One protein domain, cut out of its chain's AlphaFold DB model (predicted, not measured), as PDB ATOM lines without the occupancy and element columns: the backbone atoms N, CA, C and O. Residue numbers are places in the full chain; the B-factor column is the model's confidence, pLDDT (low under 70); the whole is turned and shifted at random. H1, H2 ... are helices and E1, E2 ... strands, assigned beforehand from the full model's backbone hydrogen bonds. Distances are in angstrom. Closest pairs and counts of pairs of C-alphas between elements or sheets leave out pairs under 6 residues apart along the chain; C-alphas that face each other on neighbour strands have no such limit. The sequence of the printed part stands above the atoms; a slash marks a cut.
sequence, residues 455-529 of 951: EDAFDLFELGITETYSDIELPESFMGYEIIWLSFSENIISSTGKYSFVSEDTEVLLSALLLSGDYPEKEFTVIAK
ATOM      1  N   GLU A 455     268.176 281.008 231.396       72.69
ATOM      2  CA  GLU A 455     267.997 280.846 232.848       72.69
ATOM      3  C   GLU A 455     269.300 280.435 233.542       72.69
ATOM      4  O   GLU A 455     269.785 281.154 234.407       72.69
ATOM      5  N   ASP A 456     269.922 279.343 233.081       76.88
ATOM      6  CA  ASP A 456     271.217 278.855 233.581       76.88
ATOM      7  C   ASP A 456     272.311 279.955 233.539       76.88
ATOM      8  O   ASP A 456     273.210 279.981 234.377       76.88
ATOM      9  N   ALA A 457     272.269 280.850 232.540       77.69
ATOM     10  CA  ALA A 457     273.196 281.978 232.419       77.69
ATOM     11  C   ALA A 457     272.857 283.125 233.382       77.69
ATOM     12  O   ALA A 457     273.764 283.744 233.937       77.69
ATOM     13  N   PHE A 458     271.568 283.407 233.591       86.06
ATOM     14  CA  PHE A 458     271.103 284.437 234.521       86.06
ATOM     15  C   PHE A 458     271.382 284.059 235.981       86.06
ATOM     16  O   PHE A 458     271.763 284.915 236.776       86.06
ATOM     17  N   ASP A 459     271.356 282.767 236.316       82.88
ATOM     18  CA  ASP A 459     271.796 282.266 237.624       82.88
ATOM     19  C   ASP A 459     273.263 282.613 237.935       82.88
ATOM     20  O   ASP A 459     273.646 282.707 239.103       82.88
ATOM     21  N   LEU A 460     274.087 282.881 236.917       83.31
ATOM     22  CA  LEU A 460     275.488 283.297 237.053       83.31
ATOM     23  C   LEU A 460     275.690 284.823 236.961       83.31
ATOM     24  O   LEU A 460     276.819 285.283 237.088       83.31
ATOM     25  N   PHE A 461     274.630 285.618 236.771       86.56
ATOM     26  CA  PHE A 461     274.706 287.083 236.655       86.56
ATOM     27  C   PHE A 461     275.153 287.746 237.971       86.56
ATOM     28  O   PHE A 461     274.582 287.468 239.024       86.56
ATOM     29  N   GLU A 462     276.147 288.633 237.938       89.88
ATOM     30  CA  GLU A 462     276.633 289.369 239.112       89.88
ATOM     31  C   GLU A 462     276.422 290.878 238.928       89.88
ATOM     32  O   GLU A 462     276.777 291.423 237.886       89.88
ATOM     33  N   LEU A 463     275.875 291.556 239.947       91.44
ATOM     34  CA  LEU A 463     275.651 293.011 239.926       91.44
ATOM     35  C   LEU A 463     276.955 293.818 240.080       91.44
ATOM     36  O   LEU A 463     277.037 294.956 239.639       91.44
ATOM     37  N   GLY A 464     277.977 293.248 240.729       89.19
ATOM     38  CA  GLY A 464     279.275 293.903 240.952       89.19
ATOM     39  C   GLY A 464     279.303 294.954 242.072       89.19
ATOM     40  O   GLY A 464     280.385 295.406 242.443       89.19
ATOM     41  N   ILE A 465     278.153 295.302 242.659       91.31
ATOM     42  CA  ILE A 465     278.025 296.269 243.758       91.31
ATOM     43  C   ILE A 465     277.648 295.525 245.041       91.31
ATOM     44  O   ILE A 465     276.681 294.769 245.061       91.31
ATOM     45  N   THR A 466     278.421 295.730 246.107       92.81
ATOM     46  CA  THR A 466     278.210 295.073 247.415       92.81
ATOM     47  C   THR A 466     277.914 296.060 248.539       92.81
ATOM     48  O   THR A 466     277.250 295.701 249.506       92.81
ATOM     49  N   GLU A 467     278.350 297.312 248.400       95.56
ATOM     50  CA  GLU A 467     278.089 298.401 249.334       95.56
ATOM     51  C   GLU A 467     278.066 299.748 248.601       95.56
ATOM     52  O   GLU A 467     278.723 299.897 247.571       95.56
ATOM     53  N   THR A 468     277.314 300.721 249.116       94.94
ATOM     54  CA  THR A 468     277.219 302.074 248.542       94.94
ATOM     55  C   THR A 468     276.774 303.099 249.585       94.94
ATOM     56  O   THR A 468     276.037 302.751 250.496       94.94
ATOM     57  N   TYR A 469     277.164 304.363 249.445       92.50
ATOM     58  CA  TYR A 469     276.579 305.505 250.172       92.50
ATOM     59  C   TYR A 469     276.052 306.584 249.204       92.50
ATOM     60  O   TYR A 469     275.863 307.738 249.585       92.50
ATOM     61  N   SER A 470     275.854 306.206 247.938       90.94
ATOM     62  CA  SER A 470     275.385 307.043 246.833       90.94
ATOM     63  C   SER A 470     274.511 306.231 245.873       90.94
ATOM     64  O   SER A 470     274.376 305.011 246.024       90.94
ATOM     65  N   ASP A 471     273.936 306.896 244.873       93.56
ATOM     66  CA  ASP A 471     273.196 306.233 243.798       93.56
ATOM     67  C   ASP A 471     274.034 305.120 243.145       93.56
ATOM     68  O   ASP A 471     275.259 305.229 243.028       93.56
ATOM     69  N   ILE A 472     273.359 304.050 242.733       92.88
ATOM     70  CA  ILE A 472     273.930 302.908 242.021       92.88
ATOM     71  C   ILE A 472     273.269 302.766 240.654       92.88
ATOM     72  O   ILE A 472     272.069 302.981 240.502       92.88
ATOM     73  N   GLU A 473     274.042 302.365 239.653       92.88
ATOM     74  CA  GLU A 473     273.511 302.084 238.321       92.88
ATOM     75  C   GLU A 473     273.102 300.614 238.220       92.88
ATOM     76  O   GLU A 473     273.907 299.708 238.454       92.88
ATOM     77  N   LEU A 474     271.838 300.369 237.875       94.56
ATOM     78  CA  LEU A 474     271.287 299.025 237.721       94.56
ATOM     79  C   LEU A 474     271.195 298.652 236.228       94.56
ATOM     80  O   LEU A 474     270.617 299.411 235.451       94.56
ATOM     81  N   PRO A 475     271.730 297.494 235.793       93.50
ATOM     82  CA  PRO A 475     271.672 297.076 234.391       93.50
ATOM     83  C   PRO A 475     270.240 296.888 233.875       93.50
ATOM     84  O   PRO A 475     269.469 296.130 234.454       93.50
ATOM     85  N   GLU A 476     269.910 297.497 232.736       91.75
ATOM     86  CA  GLU A 476     268.564 297.416 232.136       91.75
ATOM     87  C   GLU A 476     268.349 296.160 231.272       91.75
ATOM     88  O   GLU A 476     267.222 295.835 230.901       91.75
ATOM     89  N   SER A 477     269.415 295.438 230.903       89.62
ATOM     90  CA  SER A 477     269.302 294.222 230.086       89.62
ATOM     91  C   SER A 477     270.452 293.235 230.291       89.62
ATOM     92  O   SER A 477     271.570 293.613 230.639       89.62
ATOM     93  N   PHE A 478     270.186 291.955 230.023       87.06
ATOM     94  CA  PHE A 478     271.170 290.874 230.020       87.06
ATOM     95  C   PHE A 478     270.908 289.902 228.863       87.06
ATOM     96  O   PHE A 478     269.795 289.421 228.661       87.06
ATOM     97  N   MET A 479     271.943 289.633 228.057       81.75
ATOM     98  CA  MET A 479     271.875 288.784 226.852       81.75
ATOM     99  C   MET A 479     270.732 289.146 225.874       81.75
ATOM    100  O   MET A 479     270.197 288.276 225.184       81.75
ATOM    101  N   GLY A 480     270.364 290.431 225.795       77.75
ATOM    102  CA  GLY A 480     269.293 290.934 224.925       77.75
ATOM    103  C   GLY A 480     267.875 290.805 225.492       77.75
ATOM    104  O   GLY A 480     266.922 291.135 224.788       77.75
ATOM    105  N   TYR A 481     267.730 290.350 226.739       81.25
ATOM    106  CA  TYR A 481     266.481 290.388 227.497       81.25
ATOM    107  C   TYR A 481     266.513 291.560 228.477       81.25
ATOM    108  O   TYR A 481     267.542 291.817 229.096       81.25
ATOM    109  N   GLU A 482     265.400 292.269 228.614       85.31
ATOM    110  CA  GLU A 482     265.243 293.375 229.563       85.31
ATOM    111  C   GLU A 482     265.230 292.853 231.010       85.31
ATOM    112  O   GLU A 482     264.697 291.772 231.274       85.31
ATOM    113  N   ILE A 483     265.828 293.606 231.934       90.75
ATOM    114  CA  ILE A 483     265.788 293.346 233.374       90.75
ATOM    115  C   ILE A 483     264.857 294.371 234.018       90.75
ATOM    116  O   ILE A 483     265.047 295.574 233.863       90.75
ATOM    117  N   ILE A 484     263.893 293.891 234.797       85.50
ATOM    118  CA  ILE A 484     263.129 294.718 235.731       85.50
ATOM    119  C   ILE A 484     263.739 294.556 237.117       85.50
ATOM    120  O   ILE A 484     263.863 293.437 237.611       85.50
ATOM    121  N   TRP A 485     264.070 295.670 237.760       92.94
ATOM    122  CA  TRP A 485     264.555 295.681 239.132       92.94
ATOM    123  C   TRP A 485     263.422 295.941 240.120       92.94
ATOM    124  O   TRP A 485     262.529 296.752 239.883       92.94
ATOM    125  N   LEU A 486     263.474 295.253 241.254       78.94
ATOM    126  CA  LEU A 486     262.634 295.481 242.421       78.94
ATOM    127  C   LEU A 486     263.545 295.738 243.619       78.94
ATOM    128  O   LEU A 486     264.551 295.050 243.782       78.94
ATOM    129  N   SER A 487     263.177 296.680 244.483       90.19
ATOM    130  CA  SER A 487     263.822 296.835 245.785       90.19
ATOM    131  C   SER A 487     262.860 296.488 246.907       90.19
ATOM    132  O   SER A 487     261.711 296.930 246.943       90.19
ATOM    133  N   PHE A 488     263.351 295.722 247.875       79.19
ATOM    134  CA  PHE A 488     262.625 295.458 249.116       79.19
ATOM    135  C   PHE A 488     262.808 296.581 250.148       79.19
ATOM    136  O   PHE A 488     262.244 296.521 251.242       79.19
ATOM    137  N   SER A 489     263.589 297.613 249.823       82.12
ATOM    138  CA  SER A 489     263.778 298.815 250.638       82.12
ATOM    139  C   SER A 489     263.833 300.047 249.739       82.12
ATOM    140  O   SER A 489     264.845 300.741 249.674       82.12
ATOM    141  N   GLU A 490     262.721 300.313 249.048       83.94
ATOM    142  CA  GLU A 490     262.578 301.405 248.068       83.94
ATOM    143  C   GLU A 490     262.947 302.789 248.634       83.94
ATOM    144  O   GLU A 490     263.359 303.681 247.904       83.94
ATOM    145  N   ASN A 491     262.822 302.962 249.951       77.00
ATOM    146  CA  ASN A 491     263.172 304.178 250.682       77.00
ATOM    147  C   ASN A 491     264.658 304.281 251.074       77.00
ATOM    148  O   ASN A 491     265.006 305.211 251.796       77.00
ATOM    149  N   ILE A 492     265.498 303.312 250.690       87.19
ATOM    150  CA  ILE A 492     266.945 303.285 250.956       87.19
ATOM    151  C   ILE A 492     267.717 303.170 249.646       87.19
ATOM    152  O   ILE A 492     268.537 304.028 249.356       87.19
ATOM    153  N   ILE A 493     267.457 302.131 248.854       91.06
ATOM    154  CA  ILE A 493     267.920 302.038 247.467       91.06
ATOM    155  C   ILE A 493     266.689 301.684 246.647       91.06
ATOM    156  O   ILE A 493     266.092 300.634 246.877       91.06
ATOM    157  N   SER A 494     266.271 302.557 245.737       87.12
ATOM    158  CA  SER A 494     265.085 302.327 244.911       87.12
ATOM    159  C   SER A 494     265.308 301.214 243.880       87.12
ATOM    160  O   SER A 494     266.438 300.835 243.566       87.12
ATOM    161  N   SER A 495     264.223 300.749 243.270       86.12
ATOM    162  CA  SER A 495     264.230 299.909 242.063       86.12
ATOM    163  C   SER A 495     264.947 300.543 240.857       86.12
ATOM    164  O   SER A 495     265.278 299.850 239.901       86.12
ATOM    165  N   THR A 496     265.227 301.847 240.905       89.12
ATOM    166  CA  THR A 496     266.034 302.571 239.910       89.12
ATOM    167  C   THR A 496     267.474 302.820 240.365       89.12
ATOM    168  O   THR A 496     268.225 303.481 239.656       89.12
ATOM    169  N   GLY A 497     267.860 302.319 241.544       89.06
ATOM    170  CA  GLY A 497     269.203 302.479 242.094       89.06
ATOM    171  C   GLY A 497     269.450 303.803 242.824       89.06
ATOM    172  O   GLY A 497     270.588 304.109 243.167       89.06
ATOM    173  N   LYS A 498     268.412 304.597 243.111       89.44
ATOM    174  CA  LYS A 498     268.548 305.856 243.862       89.44
ATOM    175  C   LYS A 498     268.758 305.596 245.344       89.44
ATOM    176  O   LYS A 498     267.931 304.933 245.968       89.44
ATOM    177  N   TYR A 499     269.833 306.144 245.902       92.38
ATOM    178  CA  TYR A 499     270.175 306.031 247.312       92.38
ATOM    179  C   TYR A 499     269.483 307.118 248.138       92.38
ATOM    180  O   TYR A 499     269.402 308.285 247.762       92.38
ATOM    181  N   SER A 500     269.017 306.727 249.314       84.81
ATOM    182  CA  SER A 500     268.505 307.599 250.359       84.81
ATOM    183  C   SER A 500     269.323 307.397 251.624       84.81
ATOM    184  O   SER A 500     269.735 306.286 251.955       84.81
ATOM    185  N   PHE A 501     269.546 308.497 252.336       84.50
ATOM    186  CA  PHE A 501     270.397 308.527 253.517       84.50
ATOM    187  C   PHE A 501     269.998 307.483 254.569       84.50
ATOM    188  O   PHE A 501     268.837 307.403 254.979       84.50
ATOM    189  N   VAL A 502     270.999 306.758 255.072       83.81
ATOM    190  CA  VAL A 502     270.894 305.888 256.250       83.81
ATOM    191  C   VAL A 502     271.879 306.325 257.330       83.81
ATOM    192  O   VAL A 502     272.969 306.819 257.043       83.81
ATOM    193  N   SER A 503     271.503 306.150 258.596       79.12
ATOM    194  CA  SER A 503     272.345 306.512 259.743       79.12
ATOM    195  C   SER A 503     273.336 305.413 260.145       79.12
ATOM    196  O   SER A 503     274.323 305.712 260.815       79.12
ATOM    197  N   GLU A 504     273.109 304.173 259.707       84.69
ATOM    198  CA  GLU A 504     273.945 302.995 259.951       84.69
ATOM    199  C   GLU A 504     273.940 302.054 258.736       84.69
ATOM    200  O   GLU A 504     273.069 302.161 257.867       84.69
ATOM    201  N   ASP A 505     274.912 301.141 258.675       92.56
ATOM    202  CA  ASP A 505     274.998 300.128 257.619       92.56
ATOM    203  C   ASP A 505     273.696 299.319 257.571       92.56
ATOM    204  O   ASP A 505     273.343 298.621 258.524       92.56
ATOM    205  N   THR A 506     272.979 299.416 256.455       90.44
ATOM    206  CA  THR A 506     271.677 298.778 256.270       90.44
ATOM    207  C   THR A 506     271.712 297.876 255.045       90.44
ATOM    208  O   THR A 506     272.040 298.314 253.946       90.44
ATOM    209  N   GLU A 507     271.374 296.601 255.218       94.00
ATOM    210  CA  GLU A 507     271.268 295.661 254.102       94.00
ATOM    211  C   GLU A 507     270.003 295.945 253.283       94.00
ATOM    212  O   GLU A 507     268.893 295.957 253.818       94.00
ATOM    213  N   VAL A 508     270.167 296.134 251.974       91.38
ATOM    214  CA  VAL A 508     269.076 296.270 251.008       91.38
ATOM    215  C   VAL A 508     269.093 295.073 250.070       91.38
ATOM    216  O   VAL A 508     270.114 294.750 249.464       91.38
ATOM    217  N   LEU A 509     267.946 294.410 249.947       91.06
ATOM    218  CA  LEU A 509     267.743 293.330 248.990       91.06
ATOM    219  C   LEU A 509     267.156 293.913 247.701       91.06
ATOM    220  O   LEU A 509     266.088 294.530 247.725       91.06
ATOM    221  N   LEU A 510     267.852 293.703 246.590       92.00
ATOM    222  CA  LEU A 510     267.406 294.027 245.240       92.00
ATOM    223  C   LEU A 510     267.124 292.729 244.492       92.00
ATOM    224  O   LEU A 510     267.867 291.765 244.638       92.00
ATOM    225  N   SER A 511     266.084 292.704 243.672       89.38
ATOM    226  CA  SER A 511     265.759 291.562 242.826       89.38
ATOM    227  C   SER A 511     265.727 291.969 241.360       89.38
ATOM    228  O   SER A 511     265.064 292.939 240.996       89.38
ATOM    229  N   ALA A 512     266.456 291.230 240.530       91.88
ATOM    230  CA  ALA A 512     266.468 291.368 239.084       91.88
ATOM    231  C   ALA A 512     265.564 290.300 238.462       91.88
ATOM    232  O   ALA A 512     265.823 289.104 238.599       91.88
ATOM    233  N   LEU A 513     264.539 290.731 237.733       85.06
ATOM    234  CA  LEU A 513     263.629 289.878 236.980       85.06
ATOM    235  C   LEU A 513     263.928 290.000 235.486       85.06
ATOM    236  O   LEU A 513     263.724 291.057 234.891       85.06
ATOM    237  N   LEU A 514     264.372 288.917 234.855       87.38
ATOM    238  CA  LEU A 514     264.657 288.920 233.422       87.38
ATOM    239  C   LEU A 514     263.370 288.677 232.622       87.38
ATOM    240  O   LEU A 514     262.734 287.637 232.779       87.38
ATOM    241  N   LEU A 515     263.006 289.571 231.699       77.75
ATOM    242  CA  LEU A 515     261.826 289.436 230.833       77.75
ATOM    243  C   LEU A 515     262.040 288.402 229.717       77.75
ATOM    244  O   LEU A 515     262.114 288.716 228.528       77.75
ATOM    245  N   SER A 516     262.129 287.135 230.113       74.69
ATOM    246  CA  SER A 516     262.167 285.962 229.238       74.69
ATOM    247  C   SER A 516     260.941 285.068 229.484       74.69
ATOM    248  O   SER A 516     260.101 285.384 230.320       74.69
ATOM    249  N   GLY A 517     260.780 283.974 228.728       61.75
ATOM    250  CA  GLY A 517     259.535 283.185 228.721       61.75
ATOM    251  C   GLY A 517     259.043 282.712 230.099       61.75
ATOM    252  O   GLY A 517     257.833 282.684 230.318       61.75
ATOM    253  N   ASP A 518     259.974 282.402 231.002       70.75
ATOM    254  CA  ASP A 518     259.710 281.876 232.346       70.75
ATOM    255  C   ASP A 518     260.064 282.877 233.469       70.75
ATOM    256  O   ASP A 518     259.880 282.569 234.643       70.75
ATOM    257  N   TYR A 519     260.494 284.095 233.111       73.94
ATOM    258  CA  TYR A 519     260.819 285.200 234.023       73.94
ATOM    259  C   TYR A 519     261.732 284.814 235.205       73.94
ATOM    260  O   TYR A 519     261.313 284.934 236.357       73.94
ATOM    261  N   PRO A 520     262.967 284.335 234.955       81.25
ATOM    262  CA  PRO A 520     263.875 283.982 236.035       81.25
ATOM    263  C   PRO A 520     264.227 285.227 236.864       81.25
ATOM    264  O   PRO A 520     264.399 286.326 236.328       81.25
ATOM    265  N   GLU A 521     264.315 285.030 238.176       84.44
ATOM    266  CA  GLU A 521     264.535 286.064 239.186       84.44
ATOM    267  C   GLU A 521     265.832 285.777 239.950       84.44
ATOM    268  O   GLU A 521     266.107 284.623 240.290       84.44
ATOM    269  N   LYS A 522     266.618 286.817 240.241       89.06
ATOM    270  CA  LYS A 522     267.835 286.710 241.050       89.06
ATOM    271  C   LYS A 522     267.960 287.872 242.027       89.06
ATOM    272  O   LYS A 522     267.875 289.032 241.636       89.06
ATOM    273  N   GLU A 523     268.224 287.546 243.288       92.00
ATOM    274  CA  GLU A 523     268.372 288.523 244.366       92.00
ATOM    275  C   GLU A 523     269.843 288.893 244.624       92.00
ATOM    276  O   GLU A 523     270.749 288.060 244.536       92.00
ATOM    277  N   PHE A 524     270.064 290.152 244.998       94.62
ATOM    278  CA  PHE A 524     271.348 290.752 245.341       94.62
ATOM    279  C   PHE A 524     271.217 291.519 246.654       94.62
ATOM    280  O   PHE A 524     270.278 292.289 246.838       94.62
ATOM    281  N   THR A 525     272.176 291.347 247.560       94.25
ATOM    282  CA  THR A 525     272.253 292.142 248.790       94.25
ATOM    283  C   THR A 525     273.294 293.241 248.619       94.25
ATOM    284  O   THR A 525     274.462 292.945 248.367       94.25
ATOM    285  N   VAL A 526     272.875 294.497 248.775       96.31
ATOM    286  CA  VAL A 526     273.738 295.684 248.758       96.31
ATOM    287  C   VAL A 526     273.688 296.341 250.133       96.31
ATOM    288  O   VAL A 526     272.610 296.593 250.665       96.31
ATOM    289  N   ILE A 527     274.844 296.634 250.725       96.31
ATOM    290  CA  ILE A 527     274.930 297.337 252.009       96.31
ATOM    291  C   ILE A 527     274.891 298.849 251.753       96.31
ATOM    292  O   ILE A 527     275.868 299.437 251.291       96.31
ATOM    293  N   ALA A 528     273.771 299.492 252.073       93.00
ATOM    294  CA  ALA A 528     273.675 300.944 252.116       93.00
ATOM    295  C   ALA A 528     274.447 301.457 253.338       93.00
ATOM    296  O   ALA A 528     274.110 301.146 254.480       93.00
ATOM    297  N   LYS A 529     275.503 302.226 253.098       92.06
ATOM    298  CA  LYS A 529     276.364 302.824 254.107       92.06
ATOM    299  C   LYS A 529     275.929 304.250 254.421       92.06
ATOM    300  O   LYS A 529     275.432 304.949 253.535       92.06
TER     301      LYS A 529
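This is residues 455 to 529 of the 951 residues of a protein of Acholeplasmataceae bacterium (UniProt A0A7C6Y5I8). With little regular structure, this is a rod built on a twisted antiparallel sheet, E1-E2-E3, a meander of successive neighbours; the unnamed stretch 459 to 480 bridges its edges through short pairings with E3 and E1. The printed part has 75 residues, 28 in named elements, mostly strand, in the order H1 E1 E2 E3. It is compact, radius of gyration of the C-alphas 12.5 A, spanning 40 by 18 by 17 A.

E2, residues 506 to 514, is 25.9 A long. E3, residues 521 to 528, 21.7 A, ends at C-alpha 528 (273.675, 300.944, 252.116). E1, residues 481 to 487, is 19.6 A. H1, residues 455 to 458, 5.0 A, begins at C-alpha 455 (267.997, 280.846, 232.848).

Hairpin E2 and E3, at 154 degrees, has N 508 and O 526 within hydrogen-bond range, 2.8 A. Hairpin E1 and E2, 153 degrees, has N 484 and O 513, 2.8 A. H1, too short for O i to N i+4 pairs, only grazes the sheet; the closest C-alphas of H1 and E3, Phe 458 and Lys 522, are 7.6 A apart.

The printed part has no cut. Links H1 to E1 and E1 to E2 are long. Residue 517 is under pLDDT 70.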